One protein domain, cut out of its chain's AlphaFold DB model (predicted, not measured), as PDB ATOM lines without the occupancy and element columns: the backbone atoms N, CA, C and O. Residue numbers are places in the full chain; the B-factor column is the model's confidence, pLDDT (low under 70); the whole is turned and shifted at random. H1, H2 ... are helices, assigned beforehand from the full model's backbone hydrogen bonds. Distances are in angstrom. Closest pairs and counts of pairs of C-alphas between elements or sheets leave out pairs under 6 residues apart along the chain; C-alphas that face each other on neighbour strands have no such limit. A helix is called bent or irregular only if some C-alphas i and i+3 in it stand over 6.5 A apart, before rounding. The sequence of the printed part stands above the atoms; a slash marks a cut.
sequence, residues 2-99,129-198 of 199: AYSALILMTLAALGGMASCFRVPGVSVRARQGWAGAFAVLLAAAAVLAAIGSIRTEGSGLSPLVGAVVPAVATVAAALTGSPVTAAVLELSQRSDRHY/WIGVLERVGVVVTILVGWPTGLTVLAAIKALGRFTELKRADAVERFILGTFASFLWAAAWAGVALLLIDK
ATOM      1  N   ALA A   2      -0.251 -10.644  -6.688       80.12
ATOM      2  CA  ALA A   2      -0.776 -10.439  -8.049       80.12
ATOM      3  C   ALA A   2       0.322 -10.350  -9.133       80.12
ATOM      4  O   ALA A   2       0.311 -11.129 -10.079       80.12
ATOM      5  N   TYR A   3       1.336  -9.491  -8.948       84.44
ATOM      6  CA  TYR A   3       2.476  -9.404  -9.875       84.44
ATOM      7  C   TYR A   3       3.251 -10.724 -10.004       84.44
ATOM      8  O   TYR A   3       3.688 -11.081 -11.089       84.44
ATOM      9  N   SER A   4       3.389 -11.478  -8.911       87.19
ATOM     10  CA  SER A   4       4.059 -12.783  -8.908       87.19
ATOM     11  C   SER A   4       3.277 -13.820  -9.722       87.19
ATOM     12  O   SER A   4       3.869 -14.526 -10.530       87.19
ATOM     13  N   ALA A   5       1.949 -13.872  -9.565       86.25
ATOM     14  CA  ALA A   5       1.083 -14.720 -10.382       86.25
ATOM     15  C   ALA A   5       1.156 -14.320 -11.868       86.25
ATOM     16  O   ALA A   5       1.334 -15.185 -12.721       86.25
ATOM     17  N   LEU A   6       1.136 -13.018 -12.175       88.50
ATOM     18  CA  LEU A   6       1.274 -12.510 -13.544       88.50
ATOM     19  C   LEU A   6       2.629 -12.865 -14.182       88.50
ATOM     20  O   LEU A   6       2.684 -13.212 -15.364       88.50
ATOM     21  N   ILE A   7       3.718 -12.830 -13.409       91.56
ATOM     22  CA  ILE A   7       5.039 -13.284 -13.865       91.56
ATOM     23  C   ILE A   7       4.988 -14.775 -14.218       91.56
ATOM     24  O   ILE A   7       5.453 -15.152 -15.289       91.56
ATOM     25  N   LEU A   8       4.381 -15.619 -13.376       92.94
ATOM     26  CA  LEU A   8       4.242 -17.053 -13.662       92.94
ATOM     27  C   LEU A   8       3.397 -17.321 -14.916       92.94
ATOM     28  O   LEU A   8       3.775 -18.160 -15.731       92.94
ATOM     29  N   MET A   9       2.300 -16.581 -15.109       93.12
ATOM     30  CA  MET A   9       1.486 -16.657 -16.328       93.12
ATOM     31  C   MET A   9       2.307 -16.271 -17.568       93.12
ATOM     32  O   MET A   9       2.267 -16.960 -18.586       93.12
ATOM     33  N   THR A  10       3.100 -15.201 -17.470       92.81
ATOM     34  CA  THR A  10       3.981 -14.744 -18.555       92.81
ATOM     35  C   THR A  10       5.062 -15.779 -18.870       92.81
ATOM     36  O   THR A  10       5.294 -16.092 -20.035       92.81
ATOM     37  N   LEU A  11       5.692 -16.370 -17.851       94.19
ATOM     38  CA  LEU A  11       6.674 -17.441 -18.031       94.19
ATOM     39  C   LEU A  11       6.054 -18.671 -18.705       94.19
ATOM     40  O   LEU A  11       6.667 -19.246 -19.604       94.19
ATOM     41  N   ALA A  12       4.827 -19.038 -18.325       92.50
ATOM     42  CA  ALA A  12       4.093 -20.114 -18.979       92.50
ATOM     43  C   ALA A  12       3.805 -19.790 -20.452       92.50
ATOM     44  O   ALA A  12       4.053 -20.630 -21.313       92.50
ATOM     45  N   ALA A  13       3.361 -18.570 -20.766       91.69
ATOM     46  CA  ALA A  13       3.137 -18.116 -22.140       91.69
ATOM     47  C   ALA A  13       4.418 -18.168 -22.994       91.69
ATOM     48  O   ALA A  13       4.398 -18.682 -24.114       91.69
ATOM     49  N   LEU A  14       5.549 -17.704 -22.451       91.69
ATOM     50  CA  LEU A  14       6.848 -17.737 -23.129       91.69
ATOM     51  C   LEU A  14       7.348 -19.175 -23.348       91.69
ATOM     52  O   LEU A  14       7.779 -19.519 -24.449       91.69
ATOM     53  N   GLY A  15       7.234 -20.043 -22.339       88.50
ATOM     54  CA  GLY A  15       7.544 -21.469 -22.483       88.50
ATOM     55  C   GLY A  15       6.606 -22.172 -23.472       88.50
ATOM     56  O   GLY A  15       7.036 -23.026 -24.253       88.50
ATOM     57  N   GLY A  16       5.333 -21.778 -23.501       85.50
ATOM     58  CA  GLY A  16       4.340 -22.216 -24.479       85.50
ATOM     59  C   GLY A  16       4.760 -21.866 -25.904       85.50
ATOM     60  O   GLY A  16       4.761 -22.735 -26.766       85.50
ATOM     61  N   MET A  17       5.226 -20.639 -26.148       87.00
ATOM     62  CA  MET A  17       5.753 -20.223 -27.456       87.00
ATOM     63  C   MET A  17       6.898 -21.127 -27.936       87.00
ATOM     64  O   MET A  17       6.978 -21.488 -29.110       87.00
ATOM     65  N   ALA A  18       7.776 -21.534 -27.016       81.81
ATOM     66  CA  ALA A  18       8.890 -22.421 -27.325       81.81
ATOM     67  C   ALA A  18       8.458 -23.883 -27.548       81.81
ATOM     68  O   ALA A  18       9.077 -24.592 -28.341       81.81
ATOM     69  N   SER A  19       7.409 -24.352 -26.878       80.31
ATOM     70  CA  SER A  19       7.019 -25.768 -26.892       80.31
ATOM     71  C   SER A  19       5.890 -26.091 -27.874       80.31
ATOM     72  O   SER A  19       5.964 -27.127 -28.528       80.31
ATOM     73  N   CYS A  20       4.897 -25.211 -28.039       74.44
ATOM     74  CA  CYS A  20       3.625 -25.463 -28.733       74.44
ATOM     75  C   CYS A  20       3.802 -26.046 -30.143       74.44
ATOM     76  O   CYS A  20       3.215 -27.076 -30.465       74.44
ATOM     77  N   PHE A  21       4.678 -25.444 -30.953       74.31
ATOM     78  CA  PHE A  21       4.948 -25.889 -32.327       74.31
ATOM     79  C   PHE A  21       6.026 -26.976 -32.424       74.31
ATOM     80  O   PHE A  21       6.222 -27.557 -33.486       74.31
ATOM     81  N   ARG A  22       6.732 -27.268 -31.323       73.56
ATOM     82  CA  ARG A  22       7.767 -28.311 -31.266       73.56
ATOM     83  C   ARG A  22       7.226 -29.650 -30.765       73.56
ATOM     84  O   ARG A  22       7.866 -30.668 -31.002       73.56
ATOM     85  N   VAL A  23       6.046 -29.673 -30.130       65.44
ATOM     86  CA  VAL A  23       5.415 -30.896 -29.591       65.44
ATOM     87  C   VAL A  23       5.334 -32.057 -30.599       65.44
ATOM     88  O   VAL A  23       5.634 -33.177 -30.187       65.44
ATOM     89  N   PRO A  24       4.990 -31.846 -31.887       61.41
ATOM     90  CA  PRO A  24       4.884 -32.952 -32.845       61.41
ATOM     91  C   PRO A  24       6.212 -33.679 -33.117       61.41
ATOM     92  O   PRO A  24       6.194 -34.842 -33.502       61.41
ATOM     93  N   GLY A  25       7.356 -33.013 -32.907       63.84
ATOM     94  CA  GLY A  25       8.687 -33.539 -33.239       63.84
ATOM     95  C   GLY A  25       9.564 -33.923 -32.043       63.84
ATOM     96  O   GLY A  25      10.697 -34.355 -32.241       63.84
ATOM     97  N   VAL A  26       9.094 -33.751 -30.803       75.12
ATOM     98  CA  VAL A  26       9.881 -34.048 -29.590       75.12
ATOM     99  C   VAL A  26       9.527 -35.406 -28.991       75.12
ATOM    100  O   VAL A  26       8.420 -35.916 -29.146       75.12
ATOM    101  N   SER A  27      10.477 -35.991 -28.255       82.19
ATOM    102  CA  SER A  27      10.269 -37.272 -27.582       82.19
ATOM    103  C   SER A  27       9.115 -37.212 -26.574       82.19
ATOM    104  O   SER A  27       8.850 -36.186 -25.942       82.19
ATOM    105  N   VAL A  28       8.473 -38.362 -26.361       79.00
ATOM    106  CA  VAL A  28       7.425 -38.570 -25.348       79.00
ATOM    107  C   VAL A  28       7.813 -37.993 -23.979       79.00
ATOM    108  O   VAL A  28       7.035 -37.275 -23.354       79.00
ATOM    109  N   ARG A  29       9.050 -38.249 -23.530       83.69
ATOM    110  CA  ARG A  29       9.561 -37.757 -22.240       83.69
ATOM    111  C   ARG A  29       9.659 -36.235 -22.199       83.69
ATOM    112  O   ARG A  29       9.298 -35.634 -21.194       83.69
ATOM    113  N   ALA A  30      10.112 -35.608 -23.285       83.12
ATOM    114  CA  ALA A  30      10.187 -34.152 -23.367       83.12
ATOM    115  C   ALA A  30       8.788 -33.526 -23.303       83.12
ATOM    116  O   ALA A  30       8.577 -32.566 -22.566       83.12
ATOM    117  N   ARG A  31       7.810 -34.108 -24.007       82.94
ATOM    118  CA  ARG A  31       6.407 -33.672 -23.960       82.94
ATOM    119  C   ARG A  31       5.817 -33.763 -22.553       82.94
ATOM    120  O   ARG A  31       5.172 -32.818 -22.109       82.94
ATOM    121  N   GLN A  32       6.086 -34.855 -21.840       86.81
ATOM    122  CA  GLN A  32       5.674 -35.032 -20.442       86.81
ATOM    123  C   GLN A  32       6.357 -34.035 -19.503       86.81
ATOM    124  O   GLN A  32       5.696 -33.473 -18.634       86.81
ATOM    125  N   GLY A  33       7.646 -33.758 -19.715       89.44
ATOM    126  CA  GLY A  33       8.375 -32.727 -18.975       89.44
ATOM    127  C   GLY A  33       7.753 -31.338 -19.147       89.44
ATOM    128  O   GLY A  33       7.499 -30.657 -18.157       89.44
ATOM    129  N   TRP A  34       7.426 -30.947 -20.385       90.00
ATOM    130  CA  TRP A  34       6.727 -29.688 -20.666       90.00
ATOM    131  C   TRP A  34       5.341 -29.634 -20.025       90.00
ATOM    132  O   TRP A  34       5.010 -28.641 -19.382       90.00
ATOM    133  N   ALA A  35       4.547 -30.702 -20.152       91.31
ATOM    134  CA  ALA A  35       3.223 -30.778 -19.538       91.31
ATOM    135  C   ALA A  35       3.294 -30.612 -18.011       91.31
ATOM    136  O   ALA A  35       2.552 -29.810 -17.444       91.31
ATOM    137  N   GLY A  36       4.230 -31.307 -17.358       93.81
ATOM    138  CA  GLY A  36       4.475 -31.179 -15.922       93.81
ATOM    139  C   GLY A  36       4.910 -29.767 -15.525       93.81
ATOM    140  O   GLY A  36       4.351 -29.195 -14.594       93.81
ATOM    141  N   ALA A  37       5.848 -29.167 -16.264       94.50
ATOM    142  CA  ALA A  37       6.307 -27.803 -16.007       94.50
ATOM    143  C   ALA A  37       5.163 -26.780 -16.105       94.50
ATOM    144  O   ALA A  37       5.009 -25.939 -15.219       94.50
ATOM    145  N   PHE A  38       4.319 -26.873 -17.138       95.69
ATOM    146  CA  PHE A  38       3.171 -25.979 -17.274       95.69
ATOM    147  C   PHE A  38       2.119 -26.210 -16.191       95.69
ATOM    148  O   PHE A  38       1.570 -25.232 -15.687       95.69
ATOM    149  N   ALA A  39       1.858 -27.460 -15.796       96.38
ATOM    150  CA  ALA A  39       0.935 -27.764 -14.702       96.38
ATOM    151  C   ALA A  39       1.412 -27.159 -13.373       96.38
ATOM    152  O   ALA A  39       0.615 -26.568 -12.645       96.38
ATOM    153  N   VAL A  40       2.718 -27.224 -13.092       96.88
ATOM    154  CA  VAL A  40       3.324 -26.587 -11.913       96.88
ATOM    155  C   VAL A  40       3.202 -25.064 -11.979       96.88
ATOM    156  O   VAL A  40       2.821 -24.450 -10.984       96.88
ATOM    157  N   LEU A  41       3.475 -24.445 -13.133       96.31
ATOM    158  CA  LEU A  41       3.329 -22.994 -13.307       96.31
ATOM    159  C   LEU A  41       1.880 -22.534 -13.106       96.31
ATOM    160  O   LEU A  41       1.650 -21.551 -12.402       96.31
ATOM    161  N   LEU A  42       0.913 -23.258 -13.677       97.00
ATOM    162  CA  LEU A  42      -0.514 -22.998 -13.494       97.00
ATOM    163  C   LEU A  42      -0.912 -23.127 -12.017       97.00
ATOM    164  O   LEU A  42      -1.533 -22.218 -11.473       97.00
ATOM    165  N   ALA A  43      -0.524 -24.220 -11.354       97.12
ATOM    166  CA  ALA A  43      -0.840 -24.451  -9.946       97.12
ATOM    167  C   ALA A  43      -0.230 -23.371  -9.039       97.12
ATOM    168  O   ALA A  43      -0.915 -22.827  -8.176       97.12
ATOM    169  N   ALA A  44       1.033 -23.003  -9.265       96.19
ATOM    170  CA  ALA A  44       1.697 -21.939  -8.523       96.19
ATOM    171  C   ALA A  44       1.022 -20.573  -8.753       96.19
ATOM    172  O   ALA A  44       0.790 -19.839  -7.792       96.19
ATOM    173  N   ALA A  45       0.648 -20.246  -9.996       94.38
ATOM    174  CA  ALA A  45      -0.092 -19.023 -10.306       94.38
ATOM    175  C   ALA A  45      -1.468 -19.001  -9.622       94.38
ATOM    176  O   ALA A  45      -1.821 -17.993  -9.009       94.38
ATOM    177  N   ALA A  46      -2.202 -20.118  -9.648       94.44
ATOM    178  CA  ALA A  46      -3.499 -20.264  -8.994       94.44
ATOM    179  C   ALA A  46      -3.405 -20.104  -7.471       94.44
ATOM    180  O   ALA A  46      -4.182 -19.353  -6.887       94.44
ATOM    181  N   VAL A  47      -2.420 -20.739  -6.827       94.31
ATOM    182  CA  VAL A  47      -2.192 -20.611  -5.379       94.31
ATOM    183  C   VAL A  47      -1.843 -19.171  -5.005       94.31
ATOM    184  O   VAL A  47      -2.411 -18.633  -4.057       94.31
ATOM    185  N   LEU A  48      -0.949 -18.509  -5.747       91.50
ATOM    186  CA  LEU A  48      -0.594 -17.113  -5.471       91.50
ATOM    187  C   LEU A  48      -1.772 -16.155  -5.696       91.50
ATOM    188  O   LEU A  48      -1.942 -15.221  -4.909       91.50
ATOM    189  N   ALA A  49      -2.584 -16.389  -6.730       90.06
ATOM    190  CA  ALA A  49      -3.798 -15.623  -6.991       90.06
ATOM    191  C   ALA A  49      -4.840 -15.826  -5.877       90.06
ATOM    192  O   ALA A  49      -5.354 -14.846  -5.348       90.06
ATOM    193  N   ALA A  50      -5.073 -17.066  -5.436       89.81
ATOM    194  CA  ALA A  50      -6.006 -17.393  -4.356       89.81
ATOM    195  C   ALA A  50      -5.550 -16.863  -2.984       89.81
ATOM    196  O   ALA A  50      -6.333 -16.293  -2.232       89.81
ATOM    197  N   ILE A  51      -4.262 -16.976  -2.644       88.00
ATOM    198  CA  ILE A  51      -3.726 -16.369  -1.415       88.00
ATOM    199  C   ILE A  51      -3.863 -14.843  -1.482       88.00
ATOM    200  O   ILE A  51      -4.209 -14.204  -0.489       88.00
ATOM    201  N   GLY A  52      -3.602 -14.253  -2.653       82.31
ATOM    202  CA  GLY A  52      -3.826 -12.832  -2.896       82.31
ATOM    203  C   GLY A  52      -5.295 -12.432  -2.742       82.31
ATOM    204  O   GLY A  52      -5.575 -11.380  -2.168       82.31
ATOM    205  N   SER A  53      -6.235 -13.271  -3.185       78.38
ATOM    206  CA  SER A  53      -7.663 -12.963  -3.107       78.38
ATOM    207  C   SER A  53      -8.174 -12.919  -1.665       78.38
ATOM    208  O   SER A  53      -8.968 -12.032  -1.350       78.38
ATOM    209  N   ILE A  54      -7.649 -13.790  -0.794       80.19
ATOM    210  CA  ILE A  54      -7.995 -13.872   0.636       80.19
ATOM    211  C   ILE A  54      -7.356 -12.737   1.454       80.19
ATOM    212  O   ILE A  54      -7.960 -12.251   2.404       80.19
ATOM    213  N   ARG A  55      -6.123 -12.323   1.126       74.12
ATOM    214  CA  ARG A  55      -5.315 -11.438   1.990       74.12
ATOM    215  C   ARG A  55      -5.470  -9.934   1.750       74.12
ATOM    216  O   ARG A  55      -4.905  -9.168   2.524       74.12
ATOM    217  N   THR A  56      -6.148  -9.499   0.688       60.12
ATOM    218  CA  THR A  56      -6.049  -8.098   0.235       60.12
ATOM    219  C   THR A  56      -7.386  -7.355   0.285       60.12
ATOM    220  O   THR A  56      -8.286  -7.655  -0.505       60.12
ATOM    221  N   GLU A  57      -7.468  -6.349   1.164       53.12
ATOM    222  CA  GLU A  57      -8.353  -5.184   1.044       53.12
ATOM    223  C   GLU A  57      -7.742  -4.236  -0.005       53.12
ATOM    224  O   GLU A  57      -6.624  -3.757   0.167       53.12
ATOM    225  N   GLY A  58      -8.430  -4.038  -1.135       56.47
ATOM    226  CA  GLY A  58      -8.130  -3.003  -2.134       56.47
ATOM    227  C   GLY A  58      -6.696  -2.963  -2.679       56.47
ATOM    228  O   GLY A  58      -5.960  -2.009  -2.430       56.47
ATOM    229  N   SER A  59      -6.284  -3.944  -3.488       49.94
ATOM    230  CA  SER A  59      -5.101  -3.735  -4.328       49.94
ATOM    231  C   SER A  59      -5.458  -2.727  -5.412       49.94
ATOM    232  O   SER A  59      -6.199  -3.078  -6.320       49.94
ATOM    233  N   GLY A  60      -4.932  -1.501  -5.335       53.84
ATOM    234  CA  GLY A  60      -4.980  -0.507  -6.414       53.84
ATOM    235  C   GLY A  60      -4.223  -0.981  -7.659       53.84
ATOM    236  O   GLY A  60      -3.177  -0.438  -8.012       53.84
ATOM    237  N   LEU A  61      -4.706  -2.053  -8.285       62.34
ATOM    238  CA  LEU A  61      -4.232  -2.553  -9.560       62.34
ATOM    239  C   LEU A  61      -4.583  -1.495 -10.598       62.34
ATOM    240  O   LEU A  61      -5.731  -1.075 -10.718       62.34
ATOM    241  N   SER A  62      -3.574  -1.020 -11.325       72.50
ATOM    242  CA  SER A  62      -3.822  -0.049 -12.383       72.50
ATOM    243  C   SER A  62      -4.762  -0.669 -13.429       72.50
ATOM    244  O   SER A  62      -4.678  -1.876 -13.677       72.50
ATOM    245  N   PRO A  63      -5.612   0.126 -14.104       76.00
ATOM    246  CA  PRO A  63      -6.475  -0.363 -15.186       76.00
ATOM    247  C   PRO A  63      -5.714  -1.166 -16.257       76.00
ATOM    248  O   PRO A  63      -6.254  -2.069 -16.892       76.00
ATOM    249  N   LEU A  64      -4.417  -0.878 -16.412       79.50
ATOM    250  CA  LEU A  64      -3.504  -1.606 -17.283       79.50
ATOM    251  C   LEU A  64      -3.309  -3.068 -16.847       79.50
ATOM    252  O   LEU A  64      -3.301  -3.950 -17.699       79.50
ATOM    253  N   VAL A  65      -3.209  -3.361 -15.547       78.62
ATOM    254  CA  VAL A  65      -3.126  -4.749 -15.055       78.62
ATOM    255  C   VAL A  65      -4.426  -5.507 -15.333       78.62
ATOM    256  O   VAL A  65      -4.364  -6.654 -15.776       78.62
ATOM    257  N   GLY A  66      -5.581  -4.849 -15.175       81.12
ATOM    258  CA  GLY A  66      -6.887  -5.417 -15.531       81.12
ATOM    259  C   GLY A  66      -7.004  -5.807 -17.008       81.12
ATOM    260  O   GLY A  66      -7.627  -6.816 -17.322       81.12
ATOM    261  N   ALA A  67      -6.344  -5.077 -17.911       84.81
ATOM    262  CA  ALA A  67      -6.291  -5.417 -19.336       84.81
ATOM    263  C   ALA A  67      -5.233  -6.489 -19.671       84.81
ATOM    264  O   ALA A  67      -5.447  -7.335 -20.542       84.81
ATOM    265  N   VAL A  68      -4.084  -6.477 -18.986       90.56
ATOM    266  CA  VAL A  68      -2.963  -7.391 -19.266       90.56
ATOM    267  C   VAL A  68      -3.248  -8.815 -18.784       90.56
ATOM    268  O   VAL A  68      -2.906  -9.770 -19.481       90.56
ATOM    269  N   VAL A  69      -3.889  -8.986 -17.627       93.06
ATOM    270  CA  VAL A  69      -4.169 -10.313 -17.051       93.06
ATOM    271  C   VAL A  69      -4.994 -11.215 -17.995       93.06
ATOM    272  O   VAL A  69      -4.530 -12.328 -18.267       93.06
ATOM    273  N   PRO A  70      -6.141 -10.773 -18.563       94.19
ATOM    274  CA  PRO A  70      -6.883 -11.529 -19.576       94.19
ATOM    275  C   PRO A  70      -6.026 -11.946 -20.769       94.19
ATOM    276  O   PRO A  70      -6.079 -13.097 -21.208       94.19
ATOM    277  N   ALA A  71      -5.215 -11.020 -21.288       94.81
ATOM    278  CA  ALA A  71      -4.395 -11.254 -22.467       94.81
ATOM    279  C   ALA A  71      -3.330 -12.323 -22.192       94.81
ATOM    280  O   ALA A  71      -3.201 -13.284 -22.951       94.81
ATOM    281  N   VAL A  72      -2.616 -12.213 -21.068       95.56
ATOM    282  CA  VAL A  72      -1.579 -13.183 -20.691       95.56
ATOM    283  C   VAL A  72      -2.194 -14.551 -20.380       95.56
ATOM    284  O   VAL A  72      -1.650 -15.559 -20.826       95.56
ATOM    285  N   ALA A  73      -3.340 -14.612 -19.690       96.31
ATOM    286  CA  ALA A  73      -4.054 -15.871 -19.448       96.31
ATOM    287  C   ALA A  73      -4.467 -16.556 -20.752       96.31
ATOM    288  O   ALA A  73      -4.274 -17.761 -20.909       96.31
ATOM    289  N   THR A  74      -4.988 -15.778 -21.703       97.38
ATOM    290  CA  THR A  74      -5.404 -16.266 -23.021       97.38
ATOM    291  C   THR A  74      -4.221 -16.860 -23.781       97.38
ATOM    292  O   THR A  74      -4.310 -17.978 -24.287       97.38
ATOM    293  N   VAL A  75      -3.083 -16.158 -23.817       96.62
ATOM    294  CA  VAL A  75      -1.866 -16.648 -24.484       96.62
ATOM    295  C   VAL A  75      -1.310 -17.886 -23.775       96.62
ATOM    296  O   VAL A  75      -0.971 -18.869 -24.439       96.62
ATOM    297  N   ALA A  76      -1.250 -17.882 -22.440       96.62
ATOM    298  CA  ALA A  76      -0.789 -19.026 -21.657       96.62
ATOM    299  C   ALA A  76      -1.659 -20.262 -21.925       96.62
ATOM    300  O   ALA A  76      -1.123 -21.312 -22.281       96.62
ATOM    301  N   ALA A  77      -2.987 -20.132 -21.858       97.12
ATOM    302  CA  ALA A  77      -3.931 -21.200 -22.178       97.12
ATOM    303  C   ALA A  77      -3.726 -21.738 -23.598       97.12
ATOM    304  O   ALA A  77      -3.560 -22.944 -23.796       97.12
ATOM    305  N   ALA A  78      -3.696 -20.842 -24.585       96.19
ATOM    306  CA  ALA A  78      -3.621 -21.195 -25.993       96.19
ATOM    307  C   ALA A  78      -2.345 -21.979 -26.339       96.19
ATOM    308  O   ALA A  78      -2.425 -22.994 -27.039       96.19
ATOM    309  N   LEU A  79      -1.192 -21.549 -25.813       94.50
ATOM    310  CA  LEU A  79       0.120 -22.080 -26.190       94.50
ATOM    311  C   LEU A  79       0.598 -23.259 -25.335       94.50
ATOM    312  O   LEU A  79       1.367 -24.085 -25.817       94.50
ATOM    313  N   THR A  80       0.155 -23.375 -24.082       94.38
ATOM    314  CA  THR A  80       0.595 -24.469 -23.190       94.38
ATOM    315  C   THR A  80      -0.322 -25.692 -23.224       94.38
ATOM    316  O   THR A  80       0.053 -26.749 -22.721       94.38
ATOM    317  N   GLY A  81      -1.501 -25.587 -23.849       90.00
ATOM    318  CA  GLY A  81      -2.484 -26.672 -23.869       90.00
ATOM    319  C   GLY A  81      -2.040 -27.916 -24.641       90.00
ATOM    320  O   GLY A  81      -2.287 -29.024 -24.187       90.00
ATOM    321  N   SER A  82      -1.336 -27.762 -25.767       90.00
ATOM    322  CA  SER A  82      -0.953 -28.882 -26.645       90.00
ATOM    323  C   SER A  82      -0.100 -29.980 -25.973       90.00
ATOM    324  O   SER A  82      -0.441 -31.156 -26.108       90.00
ATOM    325  N   PRO A  83       0.990 -29.671 -25.236       89.88
ATOM    326  CA  PRO A  83       1.740 -30.705 -24.517       89.88
ATOM    327  C   PRO A  83       0.924 -31.342 -23.385       89.88
ATOM    328  O   PRO A  83       1.072 -32.538 -23.142       89.88
ATOM    329  N   VAL A  84       0.041 -30.580 -22.731       91.50
ATOM    330  CA  VAL A  84      -0.807 -31.083 -21.640       91.50
ATOM    331  C   VAL A  84      -1.861 -32.056 -22.161       91.50
ATOM    332  O   VAL A  84      -1.960 -33.171 -21.655       91.50
ATOM    333  N   THR A  85      -2.602 -31.691 -23.209       92.00
ATOM    334  CA  THR A  85      -3.622 -32.564 -23.812       92.00
ATOM    335  C   THR A  85      -3.005 -33.851 -24.342       92.00
ATOM    336  O   THR A  85      -3.544 -34.935 -24.134       92.00
ATOM    337  N   ALA A  86      -1.832 -33.753 -24.971       89.12
ATOM    338  CA  ALA A  86      -1.111 -34.918 -25.456       89.12
ATOM    339  C   ALA A  86      -0.609 -35.821 -24.315       89.12
ATOM    340  O   ALA A  86      -0.631 -37.042 -24.458       89.12
ATOM    341  N   ALA A  87      -0.186 -35.254 -23.180       89.75
ATOM    342  CA  ALA A  87       0.181 -36.039 -22.004       89.75
ATOM    343  C   ALA A  87      -1.030 -36.775 -21.406       89.75
ATOM    344  O   ALA A  87      -0.905 -37.951 -21.078       89.75
ATOM    345  N   VAL A  88      -2.202 -36.131 -21.325       91.75
ATOM    346  CA  VAL A  88      -3.445 -36.769 -20.845       91.75
ATOM    347  C   VAL A  88      -3.838 -37.956 -21.725       91.75
ATOM    348  O   VAL A  88      -4.084 -39.045 -21.210       91.75
ATOM    349  N   LEU A  89      -3.837 -37.778 -23.049       90.06
ATOM    350  CA  LEU A  89      -4.144 -38.859 -23.991       90.06
ATOM    351  C   LEU A  89      -3.152 -40.020 -23.874       90.06
ATOM    352  O   LEU A  89      -3.538 -41.184 -23.923       90.06
ATOM    353  N   GLU A  90      -1.871 -39.721 -23.677       88.44
ATOM    354  CA  GLU A  90      -0.859 -40.755 -23.492       88.44
ATOM    355  C   GLU A  90      -1.031 -41.516 -22.167       88.44
ATOM    356  O   GLU A  90      -0.843 -42.732 -22.126       88.44
ATOM    357  N   LEU A  91      -1.402 -40.820 -21.087       89.00
ATOM    358  CA  LEU A  91      -1.745 -41.451 -19.812       89.00
ATOM    359  C   LEU A  91      -2.961 -42.376 -19.958       89.00
ATOM    360  O   LEU A  91      -2.935 -43.480 -19.416       89.00
ATOM    361  N   SER A  92      -3.974 -41.970 -20.729       89.81
ATOM    362  CA  SER A  92      -5.125 -42.822 -21.060       89.81
ATOM    363  C   SER A  92      -4.677 -44.101 -21.760       89.81
ATOM    364  O   SER A  92      -4.920 -45.190 -21.259       89.81
ATOM    365  N   GLN A  93      -3.897 -43.980 -22.838       87.50
ATOM    366  CA  GLN A  93      -3.403 -45.139 -23.591       87.50
ATOM    367  C   GLN A  93      -2.536 -46.083 -22.745       87.50
ATOM    368  O   GLN A  93      -2.507 -47.288 -22.984       87.50
ATOM    369  N   ARG A  94      -1.768 -45.547 -21.786       85.25
ATOM    370  CA  ARG A  94      -0.994 -46.357 -20.830       85.25
ATOM    371  C   ARG A  94      -1.907 -47.113 -19.865       85.25
ATOM    372  O   ARG A  94      -1.608 -48.263 -19.555       85.25
ATOM    373  N   SER A  95      -2.980 -46.472 -19.413       83.62
ATOM    374  CA  SER A  95      -3.964 -47.061 -18.501       83.62
ATOM    375  C   SER A  95      -4.730 -48.196 -19.183       83.62
ATOM    376  O   SER A  95      -4.820 -49.279 -18.613       83.62
ATOM    377  N   ASP A  96      -5.154 -47.998 -20.435       81.94
ATOM    378  CA  ASP A  96      -5.838 -49.027 -21.230       81.94
ATOM    379  C   ASP A  96      -4.955 -50.267 -21.426       81.94
ATOM    380  O   ASP A  96      -5.399 -51.394 -21.223       81.94
ATOM    381  N   ARG A  97      -3.665 -50.073 -21.745       81.06
ATOM    382  CA  ARG A  97      -2.713 -51.191 -21.860       81.06
ATOM    383  C   ARG A  97      -2.558 -51.955 -20.550       81.06
ATOM    384  O   ARG A  97      -2.522 -53.176 -20.575       81.06
ATOM    385  N   HIS A  98      -2.464 -51.255 -19.421       73.81
ATOM    386  CA  HIS A  98      -2.339 -51.909 -18.119       73.81
ATOM    387  C   HIS A  98      -3.590 -52.723 -17.771       73.81
ATOM    388  O   HIS A  98      -3.468 -53.797 -17.186       73.81
ATOM    389  N   TYR A  99      -4.779 -52.224 -18.119       72.94
ATOM    390  CA  TYR A  99      -6.037 -52.931 -17.896       72.94
ATOM    391  C   TYR A  99      -6.091 -54.235 -18.705       72.94
ATOM    392  O   TYR A  99      -6.237 -55.305 -18.122       72.94
ATOM    393  N   TRP A 129      -3.875 -25.583 -34.787       87.56
ATOM    394  CA  TRP A 129      -4.447 -24.237 -34.891       87.56
ATOM    395  C   TRP A 129      -5.891 -24.180 -34.398       87.56
ATOM    396  O   TRP A 129      -6.239 -23.255 -33.668       87.56
ATOM    397  N   ILE A 130      -6.702 -25.192 -34.717       89.56
ATOM    398  CA  ILE A 130      -8.057 -25.334 -34.171       89.56
ATOM    399  C   ILE A 130      -7.993 -25.376 -32.641       89.56
ATOM    400  O   ILE A 130      -8.687 -24.607 -31.983       89.56
ATOM    401  N   GLY A 131      -7.097 -26.183 -32.064       90.56
ATOM    402  CA  GLY A 131      -6.919 -26.243 -30.612       90.56
ATOM    403  C   GLY A 131      -6.492 -24.908 -29.986       90.56
ATOM    404  O   GLY A 131      -6.965 -24.559 -28.906       90.56
ATOM    405  N   VAL A 132      -5.627 -24.136 -30.653       93.50
ATOM    406  CA  VAL A 132      -5.242 -22.780 -30.216       93.50
ATOM    407  C   VAL A 132      -6.457 -21.850 -30.207       93.50
ATOM    408  O   VAL A 132      -6.718 -21.210 -29.188       93.50
ATOM    409  N   LEU A 133      -7.222 -21.805 -31.301       94.88
ATOM    410  CA  LEU A 133      -8.398 -20.941 -31.439       94.88
ATOM    411  C   LEU A 133      -9.508 -21.305 -30.447       94.88
ATOM    412  O   LEU A 133     -10.103 -20.422 -29.833       94.88
ATOM    413  N   GLU A 134      -9.753 -22.595 -30.235       95.50
ATOM    414  CA  GLU A 134     -10.726 -23.070 -29.251       95.50
ATOM    415  C   GLU A 134     -10.354 -22.641 -27.837       95.50
ATOM    416  O   GLU A 134     -11.211 -22.155 -27.108       95.50
ATOM    417  N   ARG A 135      -9.081 -22.773 -27.442       97.25
ATOM    418  CA  ARG A 135      -8.628 -22.352 -26.108       97.25
ATOM    419  C   ARG A 135      -8.750 -20.845 -25.916       97.25
ATOM    420  O   ARG A 135      -9.156 -20.420 -24.837       97.25
ATOM    421  N   VAL A 136      -8.474 -20.050 -26.953       97.88
ATOM    422  CA  VAL A 136      -8.768 -18.607 -26.940       97.88
ATOM    423  C   VAL A 136     -10.262 -18.376 -26.707       97.88
ATOM    424  O   VAL A 136     -10.626 -17.626 -25.806       97.88
ATOM    425  N   GLY A 137     -11.127 -19.069 -27.451       97.69
ATOM    426  CA  GLY A 137     -12.577 -18.998 -27.277       97.69
ATOM    427  C   GLY A 137     -13.034 -19.384 -25.868       97.69
ATOM    428  O   GLY A 137     -13.836 -18.672 -25.269       97.69
ATOM    429  N   VAL A 138     -12.506 -20.469 -25.299       98.19
ATOM    430  CA  VAL A 138     -12.838 -20.918 -23.937       98.19
ATOM    431  C   VAL A 138     -12.485 -19.840 -22.915       98.19
ATOM    432  O   VAL A 138     -13.326 -19.486 -22.096       98.19
ATOM    433  N   VAL A 139     -11.282 -19.262 -22.989       98.00
ATOM    434  CA  VAL A 139     -10.893 -18.181 -22.073       98.00
ATOM    435  C   VAL A 139     -11.802 -16.963 -22.248       98.00
ATOM    436  O   VAL A 139     -12.339 -16.467 -21.263       98.00
ATOM    437  N   VAL A 140     -12.038 -16.511 -23.482       96.88
ATOM    438  CA  VAL A 140     -12.877 -15.332 -23.763       96.88
ATOM    439  C   VAL A 140     -14.312 -15.526 -23.270       96.88
ATOM    440  O   VAL A 140     -14.857 -14.644 -22.614       96.88
ATOM    441  N   THR A 141     -14.923 -16.676 -23.549       97.38
ATOM    442  CA  THR A 141     -16.309 -16.968 -23.145       97.38
ATOM    443  C   THR A 141     -16.470 -16.996 -21.627       97.38
ATOM    444  O   THR A 141     -17.461 -16.478 -21.116       97.38
ATOM    445  N   ILE A 142     -15.477 -17.518 -20.901       96.62
ATOM    446  CA  ILE A 142     -15.452 -17.490 -19.435       96.62
ATOM    447  C   ILE A 142     -15.280 -16.057 -18.922       96.62
ATOM    448  O   ILE A 142     -16.068 -15.615 -18.091       96.62
ATOM    449  N   LEU A 143     -14.290 -15.316 -19.429       94.75
ATOM    450  CA  LEU A 143     -13.976 -13.969 -18.941       94.75
ATOM    451  C   LEU A 143     -15.075 -12.939 -19.240       94.75
ATOM    452  O   LEU A 143     -15.263 -12.011 -18.463       94.75
ATOM    453  N   VAL A 144     -15.817 -13.100 -20.340       94.94
ATOM    454  CA  VAL A 144     -16.953 -12.230 -20.703       94.94
ATOM    455  C   VAL A 144     -18.257 -12.672 -20.014       94.94
ATOM    456  O   VAL A 144     -19.274 -11.992 -20.115       94.94
ATOM    457  N   GLY A 145     -18.259 -13.799 -19.291       95.00
ATOM    458  CA  GLY A 145     -19.457 -14.310 -18.620       95.00
ATOM    459  C   GLY A 145     -20.505 -14.868 -19.589       95.00
ATOM    460  O   GLY A 145     -21.701 -14.800 -19.314       95.00
ATOM    461  N   TRP A 146     -20.073 -15.425 -20.726       95.81
ATOM    462  CA  TRP A 146     -20.934 -16.035 -21.743       95.81
ATOM    463  C   TRP A 146     -20.803 -17.572 -21.740       95.81
ATOM    464  O   TRP A 146     -20.179 -18.148 -22.635       95.81
ATOM    465  N   PRO A 147     -21.396 -18.283 -20.758       88.62
ATOM    466  CA  PRO A 147     -21.210 -19.729 -20.589       88.62
ATOM    467  C   PRO A 147     -21.728 -20.554 -21.776       88.62
ATOM    468  O   PRO A 147     -21.143 -21.579 -22.120       88.62
ATOM    469  N   THR A 148     -22.771 -20.086 -22.468       95.81
ATOM    470  CA  THR A 148     -23.272 -20.710 -23.707       95.81
ATOM    471  C   THR A 148     -22.256 -20.662 -24.855       95.81
ATOM    472  O   THR A 148     -22.358 -21.428 -25.809       95.81
ATOM    473  N   GLY A 149     -21.227 -19.816 -24.776       95.44
ATOM    474  CA  GLY A 149     -20.117 -19.853 -25.724       95.44
ATOM    475  C   GLY A 149     -19.342 -21.177 -25.675       95.44
ATOM    476  O   GLY A 149     -18.947 -21.690 -26.719       95.44
ATOM    477  N   LEU A 150     -19.210 -21.801 -24.495       95.31
ATOM    478  CA  LEU A 150     -18.560 -23.112 -24.352       95.31
ATOM    479  C   LEU A 150     -19.330 -24.211 -25.090       95.31
ATOM    480  O   LEU A 150     -18.720 -25.069 -25.729       95.31
ATOM    481  N   THR A 151     -20.666 -24.161 -25.053       94.62
ATOM    482  CA  THR A 151     -21.504 -25.122 -25.784       94.62
ATOM    483  C   THR A 151     -21.378 -24.936 -27.295       94.62
ATOM    484  O   THR A 151     -21.309 -25.921 -28.024       94.62
ATOM    485  N   VAL A 152     -21.272 -23.688 -27.771       95.44
ATOM    486  CA  VAL A 152     -21.036 -23.388 -29.193       95.44
ATOM    487  C   VAL A 152     -19.673 -23.914 -29.647       95.44
ATOM    488  O   VAL A 152     -19.590 -24.577 -30.679       95.44
ATOM    489  N   LEU A 153     -18.613 -23.685 -28.867       95.44
ATOM    490  CA  LEU A 153     -17.268 -24.180 -29.179       95.44
ATOM    491  C   LEU A 153     -17.223 -25.711 -29.246       95.44
ATOM    492  O   LEU A 153     -16.669 -26.267 -30.194       95.44
ATOM    493  N   ALA A 154     -17.849 -26.392 -28.281       92.69
ATOM    494  CA  ALA A 154     -17.954 -27.850 -28.283       92.69
ATOM    495  C   ALA A 154     -18.703 -28.371 -29.523       92.69
ATOM    496  O   ALA A 154     -18.261 -29.333 -30.154       92.69
ATOM    497  N   ALA A 155     -19.797 -27.707 -29.912       92.94
ATOM    498  CA  ALA A 155     -20.581 -28.077 -31.087       92.94
ATOM    499  C   ALA A 155     -19.798 -27.900 -32.399       92.94
ATOM    500  O   ALA A 155     -19.775 -28.813 -33.223       92.94
ATOM    501  N   ILE A 156     -19.111 -26.763 -32.577       92.00
ATOM    502  CA  ILE A 156     -18.271 -26.500 -33.759       92.00
ATOM    503  C   ILE A 156     -17.179 -27.568 -33.882       92.00
ATOM    504  O   ILE A 156     -16.969 -28.122 -34.962       92.00
ATOM    505  N   LYS A 157     -16.523 -27.899 -32.764       89.62
ATOM    506  CA  LYS A 157     -15.469 -28.913 -32.724       89.62
ATOM    507  C   LYS A 157     -15.983 -30.299 -33.123       89.62
ATOM    508  O   LYS A 157     -15.352 -30.973 -33.935       89.62
ATOM    509  N   ALA A 158     -17.122 -30.718 -32.570       87.06
ATOM    510  CA  ALA A 158     -17.731 -32.013 -32.876       87.06
ATOM    511  C   ALA A 158     -18.175 -32.111 -34.346       87.06
ATOM    512  O   ALA A 158     -17.947 -33.133 -34.990       87.06
ATOM    513  N   LEU A 159     -18.744 -31.034 -34.899       87.62
ATOM    514  CA  LEU A 159     -19.181 -30.985 -36.295       87.62
ATOM    515  C   LEU A 159     -18.010 -31.161 -37.270       87.62
ATOM    516  O   LEU A 159     -18.115 -31.936 -38.218       87.62
ATOM    517  N   GLY A 160     -16.881 -30.492 -37.013       82.00
ATOM    518  CA  GLY A 160     -15.693 -30.566 -37.869       82.00
ATOM    519  C   GLY A 160     -15.032 -31.948 -37.923       82.00
ATOM    520  O   GLY A 160     -14.263 -32.212 -38.841       82.00
ATOM    521  N   ARG A 161     -15.332 -32.831 -36.961       83.00
ATOM    522  CA  ARG A 161     -14.745 -34.176 -36.832       83.00
ATOM    523  C   ARG A 161     -15.763 -35.302 -37.031       83.00
ATOM    524  O   ARG A 161     -15.400 -36.470 -36.960       83.00
ATOM    525  N   PHE A 162     -17.022 -34.983 -37.340       81.00
ATOM    526  CA  PHE A 162     -18.118 -35.958 -37.405       81.00
ATOM    527  C   PHE A 162     -17.834 -37.158 -38.325       81.00
ATOM    528  O   PHE A 162     -18.162 -38.292 -37.989       81.00
ATOM    529  N   THR A 163     -17.177 -36.941 -39.468       77.94
ATOM    530  CA  THR A 163     -16.853 -38.015 -40.423       77.94
ATOM    531  C   THR A 163     -15.756 -38.965 -39.942       77.94
ATOM    532  O   THR A 163     -15.702 -40.099 -40.418       77.94
ATOM    533  N   GLU A 164     -14.907 -38.520 -39.013       73.19
ATOM    534  CA  GLU A 164     -13.785 -39.277 -38.439       73.19
ATOM    535  C   GLU A 164     -14.208 -40.084 -37.195       73.19
ATOM    536  O   GLU A 164     -13.610 -41.108 -36.872       73.19
ATOM    537  N   LEU A 165     -15.301 -39.689 -36.537       76.19
ATOM    538  CA  LEU A 165     -15.815 -40.264 -35.285       76.19
ATOM    539  C   LEU A 165     -16.629 -41.563 -35.473       76.19
ATOM    540  O   LEU A 165     -17.557 -41.844 -34.721       76.19
ATOM    541  N   LYS A 166     -16.298 -42.373 -36.485       78.44
ATOM    542  CA  LYS A 166     -17.028 -43.621 -36.792       78.44
ATOM    543  C   LYS A 166     -16.607 -44.811 -35.930       78.44
ATOM    544  O   LYS A 166     -17.329 -45.802 -35.879       78.44
ATOM    545  N   ARG A 167     -15.439 -44.738 -35.288       82.69
ATOM    546  CA  ARG A 167     -14.911 -45.799 -34.423       82.69
ATOM    547  C   ARG A 167     -14.950 -45.363 -32.959       82.69
ATOM    548  O   ARG A 167     -14.603 -44.222 -32.665       82.69
ATOM    549  N   ALA A 168     -15.331 -46.267 -32.056       82.19
ATOM    550  CA  ALA A 168     -15.472 -45.972 -30.626       82.19
ATOM    551  C   ALA A 168     -14.175 -45.424 -29.999       82.19
ATOM    552  O   ALA A 168     -14.205 -44.421 -29.291       82.19
ATOM    553  N   ASP A 169     -13.026 -45.998 -30.367       79.25
ATOM    554  CA  ASP A 169     -11.695 -45.565 -29.927       79.25
ATOM    555  C   ASP A 169     -11.348 -44.132 -30.375       79.25
ATOM    556  O   ASP A 169     -10.712 -43.376 -29.637       79.25
ATOM    557  N   ALA A 170     -11.781 -43.727 -31.571       81.94
ATOM    558  CA  ALA A 170     -11.616 -42.355 -32.052       81.94
ATOM    559  C   ALA A 170     -12.515 -41.370 -31.286       81.94
ATOM    560  O   ALA A 170     -12.078 -40.264 -30.958       81.94
ATOM    561  N   VAL A 171     -13.746 -41.779 -30.956       86.81
ATOM    562  CA  VAL A 171     -14.692 -40.955 -30.187       86.81
ATOM    563  C   VAL A 171     -14.186 -40.683 -28.776       86.81
ATOM    564  O   VAL A 171     -14.165 -39.529 -28.348       86.81
ATOM    565  N   GLU A 172     -13.730 -41.710 -28.068       87.44
ATOM    566  CA  GLU A 172     -13.225 -41.568 -26.701       87.44
ATOM    567  C   GLU A 172     -12.011 -40.638 -26.636       87.44
ATOM    568  O   GLU A 172     -11.979 -39.706 -25.827       87.44
ATOM    569  N   ARG A 173     -11.043 -40.817 -27.545       88.19
ATOM    570  CA  ARG A 173      -9.862 -39.942 -27.635       88.19
ATOM    571  C   ARG A 173     -10.244 -38.501 -27.955       88.19
ATOM    572  O   ARG A 173      -9.678 -37.577 -27.368       88.19
ATOM    573  N   PHE A 174     -11.209 -38.296 -28.849       89.56
ATOM    574  CA  PHE A 174     -11.703 -36.965 -29.186       89.56
ATOM    575  C   PHE A 174     -12.360 -36.276 -27.982       89.56
ATOM    576  O   PHE A 174     -12.044 -35.119 -27.686       89.56
ATOM    577  N   ILE A 175     -13.230 -36.986 -27.259       91.06
ATOM    578  CA  ILE A 175     -13.906 -36.474 -26.061       91.06
ATOM    579  C   ILE A 175     -12.879 -36.145 -24.974       91.06
ATOM    580  O   ILE A 175     -12.871 -35.027 -24.452       91.06
ATOM    581  N   LEU A 176     -11.968 -37.074 -24.676       92.44
ATOM    582  CA  LEU A 176     -10.955 -36.896 -23.639       92.44
ATOM    583  C   LEU A 176     -10.008 -35.733 -23.959       92.44
ATOM    584  O   LEU A 176      -9.746 -34.889 -23.101       92.44
ATOM    585  N   GLY A 177      -9.533 -35.643 -25.205       91.81
ATOM    586  CA  GLY A 177      -8.676 -34.547 -25.656       91.81
ATOM    587  C   GLY A 177      -9.376 -33.188 -25.581       91.81
ATOM    588  O   GLY A 177      -8.774 -32.200 -25.151       91.81
ATOM    589  N   THR A 178     -10.662 -33.143 -25.936       93.19
ATOM    590  CA  THR A 178     -11.486 -31.930 -25.849       93.19
ATOM    591  C   THR A 178     -11.665 -31.483 -24.404       93.19
ATOM    592  O   THR A 178     -11.348 -30.337 -24.085       93.19
ATOM    593  N   PHE A 179     -12.095 -32.382 -23.512       95.25
ATOM    594  CA  PHE A 179     -12.268 -32.062 -22.095       95.25
ATOM    595  C   PHE A 179     -10.962 -31.611 -21.447       95.25
ATOM    596  O   PHE A 179     -10.951 -30.592 -20.758       95.25
ATOM    597  N   ALA A 180      -9.850 -32.303 -21.710       96.06
ATOM    598  CA  ALA A 180      -8.542 -31.906 -21.200       96.06
ATOM    599  C   ALA A 180      -8.157 -30.489 -21.658       96.06
ATOM    600  O   ALA A 180      -7.708 -29.677 -20.850       96.06
ATOM    601  N   SER A 181      -8.375 -30.164 -22.938       95.56
ATOM    602  CA  SER A 181      -8.071 -28.839 -23.494       95.56
ATOM    603  C   SER A 181      -8.960 -27.745 -22.897       95.56
ATOM    604  O   SER A 181      -8.477 -26.659 -22.569       95.56
ATOM    605  N   PHE A 182     -10.253 -28.032 -22.730       97.06
ATOM    606  CA  PHE A 182     -11.229 -27.090 -22.180       97.06
ATOM    607  C   PHE A 182     -10.951 -26.812 -20.705       97.06
ATOM    608  O   PHE A 182     -10.887 -25.650 -20.317       97.06
ATOM    609  N   LEU A 183     -10.714 -27.852 -19.899       97.56
ATOM    610  CA  LEU A 183     -10.358 -27.706 -18.485       97.56
ATOM    611  C   LEU A 183      -9.044 -26.942 -18.314       97.56
ATOM    612  O   LEU A 183      -8.943 -26.088 -17.436       97.56
ATOM    613  N   TRP A 184      -8.058 -27.191 -19.180       98.12
ATOM    614  CA  TRP A 184      -6.798 -26.455 -19.168       98.12
ATOM    615  C   TRP A 184      -6.993 -24.955 -19.415       98.12
ATOM    616  O   TRP A 184      -6.477 -24.122 -18.669       98.12
ATOM    617  N   ALA A 185      -7.761 -24.594 -20.446       98.00
ATOM    618  CA  ALA A 185      -8.066 -23.197 -20.740       98.00
ATOM    619  C   ALA A 185      -8.928 -22.549 -19.644       98.00
ATOM    620  O   ALA A 185      -8.648 -21.424 -19.227       98.00
ATOM    621  N   ALA A 186      -9.919 -23.276 -19.123       98.00
ATOM    622  CA  ALA A 186     -10.762 -22.820 -18.026       98.00
ATOM    623  C   ALA A 186      -9.958 -22.553 -16.746       98.00
ATOM    624  O   ALA A 186     -10.228 -21.576 -16.053       98.00
ATOM    625  N   ALA A 187      -8.932 -23.357 -16.456       98.00
ATOM    626  CA  ALA A 187      -8.069 -23.132 -15.304       98.00
ATOM    627  C   ALA A 187      -7.287 -21.812 -15.415       98.00
ATOM    628  O   ALA A 187      -7.279 -21.031 -14.465       98.00
ATOM    629  N   TRP A 188      -6.696 -21.502 -16.575       98.12
ATOM    630  CA  TRP A 188      -6.044 -20.201 -16.800       98.12
ATOM    631  C   TRP A 188      -7.029 -19.027 -16.731       98.12
ATOM    632  O   TRP A 188      -6.689 -17.986 -16.168       98.12
ATOM    633  N   ALA A 189      -8.250 -19.192 -17.253       97.06
ATOM    634  CA  ALA A 189      -9.308 -18.192 -17.113       97.06
ATOM    635  C   ALA A 189      -9.692 -17.972 -15.638       97.06
ATOM    636  O   ALA A 189      -9.818 -16.833 -15.204       97.06
ATOM    637  N   GLY A 190      -9.784 -19.040 -14.841       95.31
ATOM    638  CA  GLY A 190     -10.018 -18.957 -13.399       95.31
ATOM    639  C   GLY A 190      -8.911 -18.202 -12.656       95.31
ATOM    640  O   GLY A 190      -9.207 -17.363 -11.809       95.31
ATOM    641  N   VAL A 191      -7.639 -18.424 -13.014       94.81
ATOM    642  CA  VAL A 191      -6.516 -17.635 -12.469       94.81
ATOM    643  C   VAL A 191      -6.666 -16.153 -12.815       94.81
ATOM    644  O   VAL A 191      -6.442 -15.308 -11.953       94.81
ATOM    645  N   ALA A 192      -7.064 -15.827 -14.048       94.06
ATOM    646  CA  ALA A 192      -7.324 -14.445 -14.440       94.06
ATOM    647  C   ALA A 192      -8.470 -13.815 -13.640       94.06
ATOM    648  O   ALA A 192      -8.293 -12.713 -13.135       94.06
ATOM    649  N   LEU A 193      -9.597 -14.509 -13.463       92.38
ATOM    650  CA  LEU A 193     -10.725 -14.011 -12.665       92.38
ATOM    651  C   LEU A 193     -10.311 -13.700 -11.219       92.38
ATOM    652  O   LEU A 193     -10.557 -12.598 -10.739       92.38
ATOM    653  N   LEU A 194      -9.554 -14.599 -10.574       90.06
ATOM    654  CA  LEU A 194      -9.020 -14.374  -9.221       90.06
ATOM    655  C   LEU A 194      -8.136 -13.119  -9.105       90.06
ATOM    656  O   LEU A 194      -7.975 -12.577  -8.008       90.06
ATOM    657  N   LEU A 195      -7.529 -12.684 -10.211       87.06
ATOM    658  CA  LEU A 195      -6.694 -11.487 -10.282       87.06
ATOM    659  C   LEU A 195      -7.478 -10.230 -10.702       87.06
ATOM    660  O   LEU A 195      -7.090  -9.140 -10.290       87.06
ATOM    661  N   ILE A 196      -8.536 -10.368 -11.512       83.12
ATOM    662  CA  ILE A 196      -9.328  -9.255 -12.071       83.12
ATOM    663  C   ILE A 196     -10.438  -8.800 -11.127       83.12
ATOM    664  O   ILE A 196     -10.686  -7.601 -11.086       83.12
ATOM    665  N   ASP A 197     -11.022  -9.680 -10.304       67.38
ATOM    666  CA  ASP A 197     -12.028  -9.332  -9.271       67.38
ATOM    667  C   ASP A 197     -11.512  -8.320  -8.210       67.38
ATOM    668  O   ASP A 197     -12.150  -8.056  -7.190       67.38
ATOM    669  N   LYS A 198     -10.305  -7.784  -8.412       54.81
ATOM    670  CA  LYS A 198      -9.584  -6.823  -7.584       54.81
ATOM    671  C   LYS A 198      -9.334  -5.471  -8.276       54.81
ATOM    672  O   LYS A 198      -8.665  -4.639  -7.664       54.81
TER     673      LYS A 198
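This is residues 2 to 99 and 129 to 198 of the 199 residues of an uncharacterized protein of Kocuria sp. HSID16901 (UniProt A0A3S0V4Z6). This is an elongated helical bundle: the hairpin H1 and H2 lies on one side and the hairpin H4 and H5 on the other, with H6 and H3a, the first arm of the bent helix H3, between them. The second arm, H3b, slants away, and its residues 94 to 99 stick out. The bundle goes up and down, H1, H2, H3a, H4, H5 and H6 each running against the one before. The printed part has 168 residues with six named helices, H1 to H6 in order, and no named strand: all helix, compact, with a radius of gyration of the C-alphas of 16.8 A and spans of 54 by 35 by 28 A.

Find C-alpha 2 at (-0.776, -10.439, -8.049); there H1 begins, running to residue 19. H2 is residues 28 to 55, 40.6 A from first to last C-alpha. H3, residues 63 to 99, was assigned as one helix by its hydrogen bonds but is bent: C-alphas 79 and 82 are 6.9 A apart, and its arms H3a, 63 to 79, and H3b, 82 to 99, stand at a steep tilt of 42 degrees. Then come H4, 129 to 143, H5, 148 to 161, and H6, 168 to 196, 41.6 A long, ending at C-alpha 196 (-9.328, -9.255, -12.071).

Start at H3, the hub: H3a touches H6 residues 184 to 196 alone, closest C-alphas Ala 77 and Ala 185, 4.8 A. H1 and H2 touch, closest C-alphas Ala 5 and Ala 45, 4.5 A. H5 touches H4 with residues 148 to 153 alone, closest C-alphas Gly 149 and Thr 141, 5.4 A. Every O i to N i+4 pair is within hydrogen-bond range in H1, H2, H3b, H4 and H6, against 11 of 13 in H3a and 9 of 10 in H5.

The C-alphas farthest apart, Glu 57 and Lys 166, are 54.6 A apart. Residues 100 to 128 are not printed; C-alphas 99 and 129 are 33.4 A apart across this cut. Of the links printed whole, none is long. Look for pLDDT under 70 at residues 23 to 25, 56 to 61 and 197 to 198.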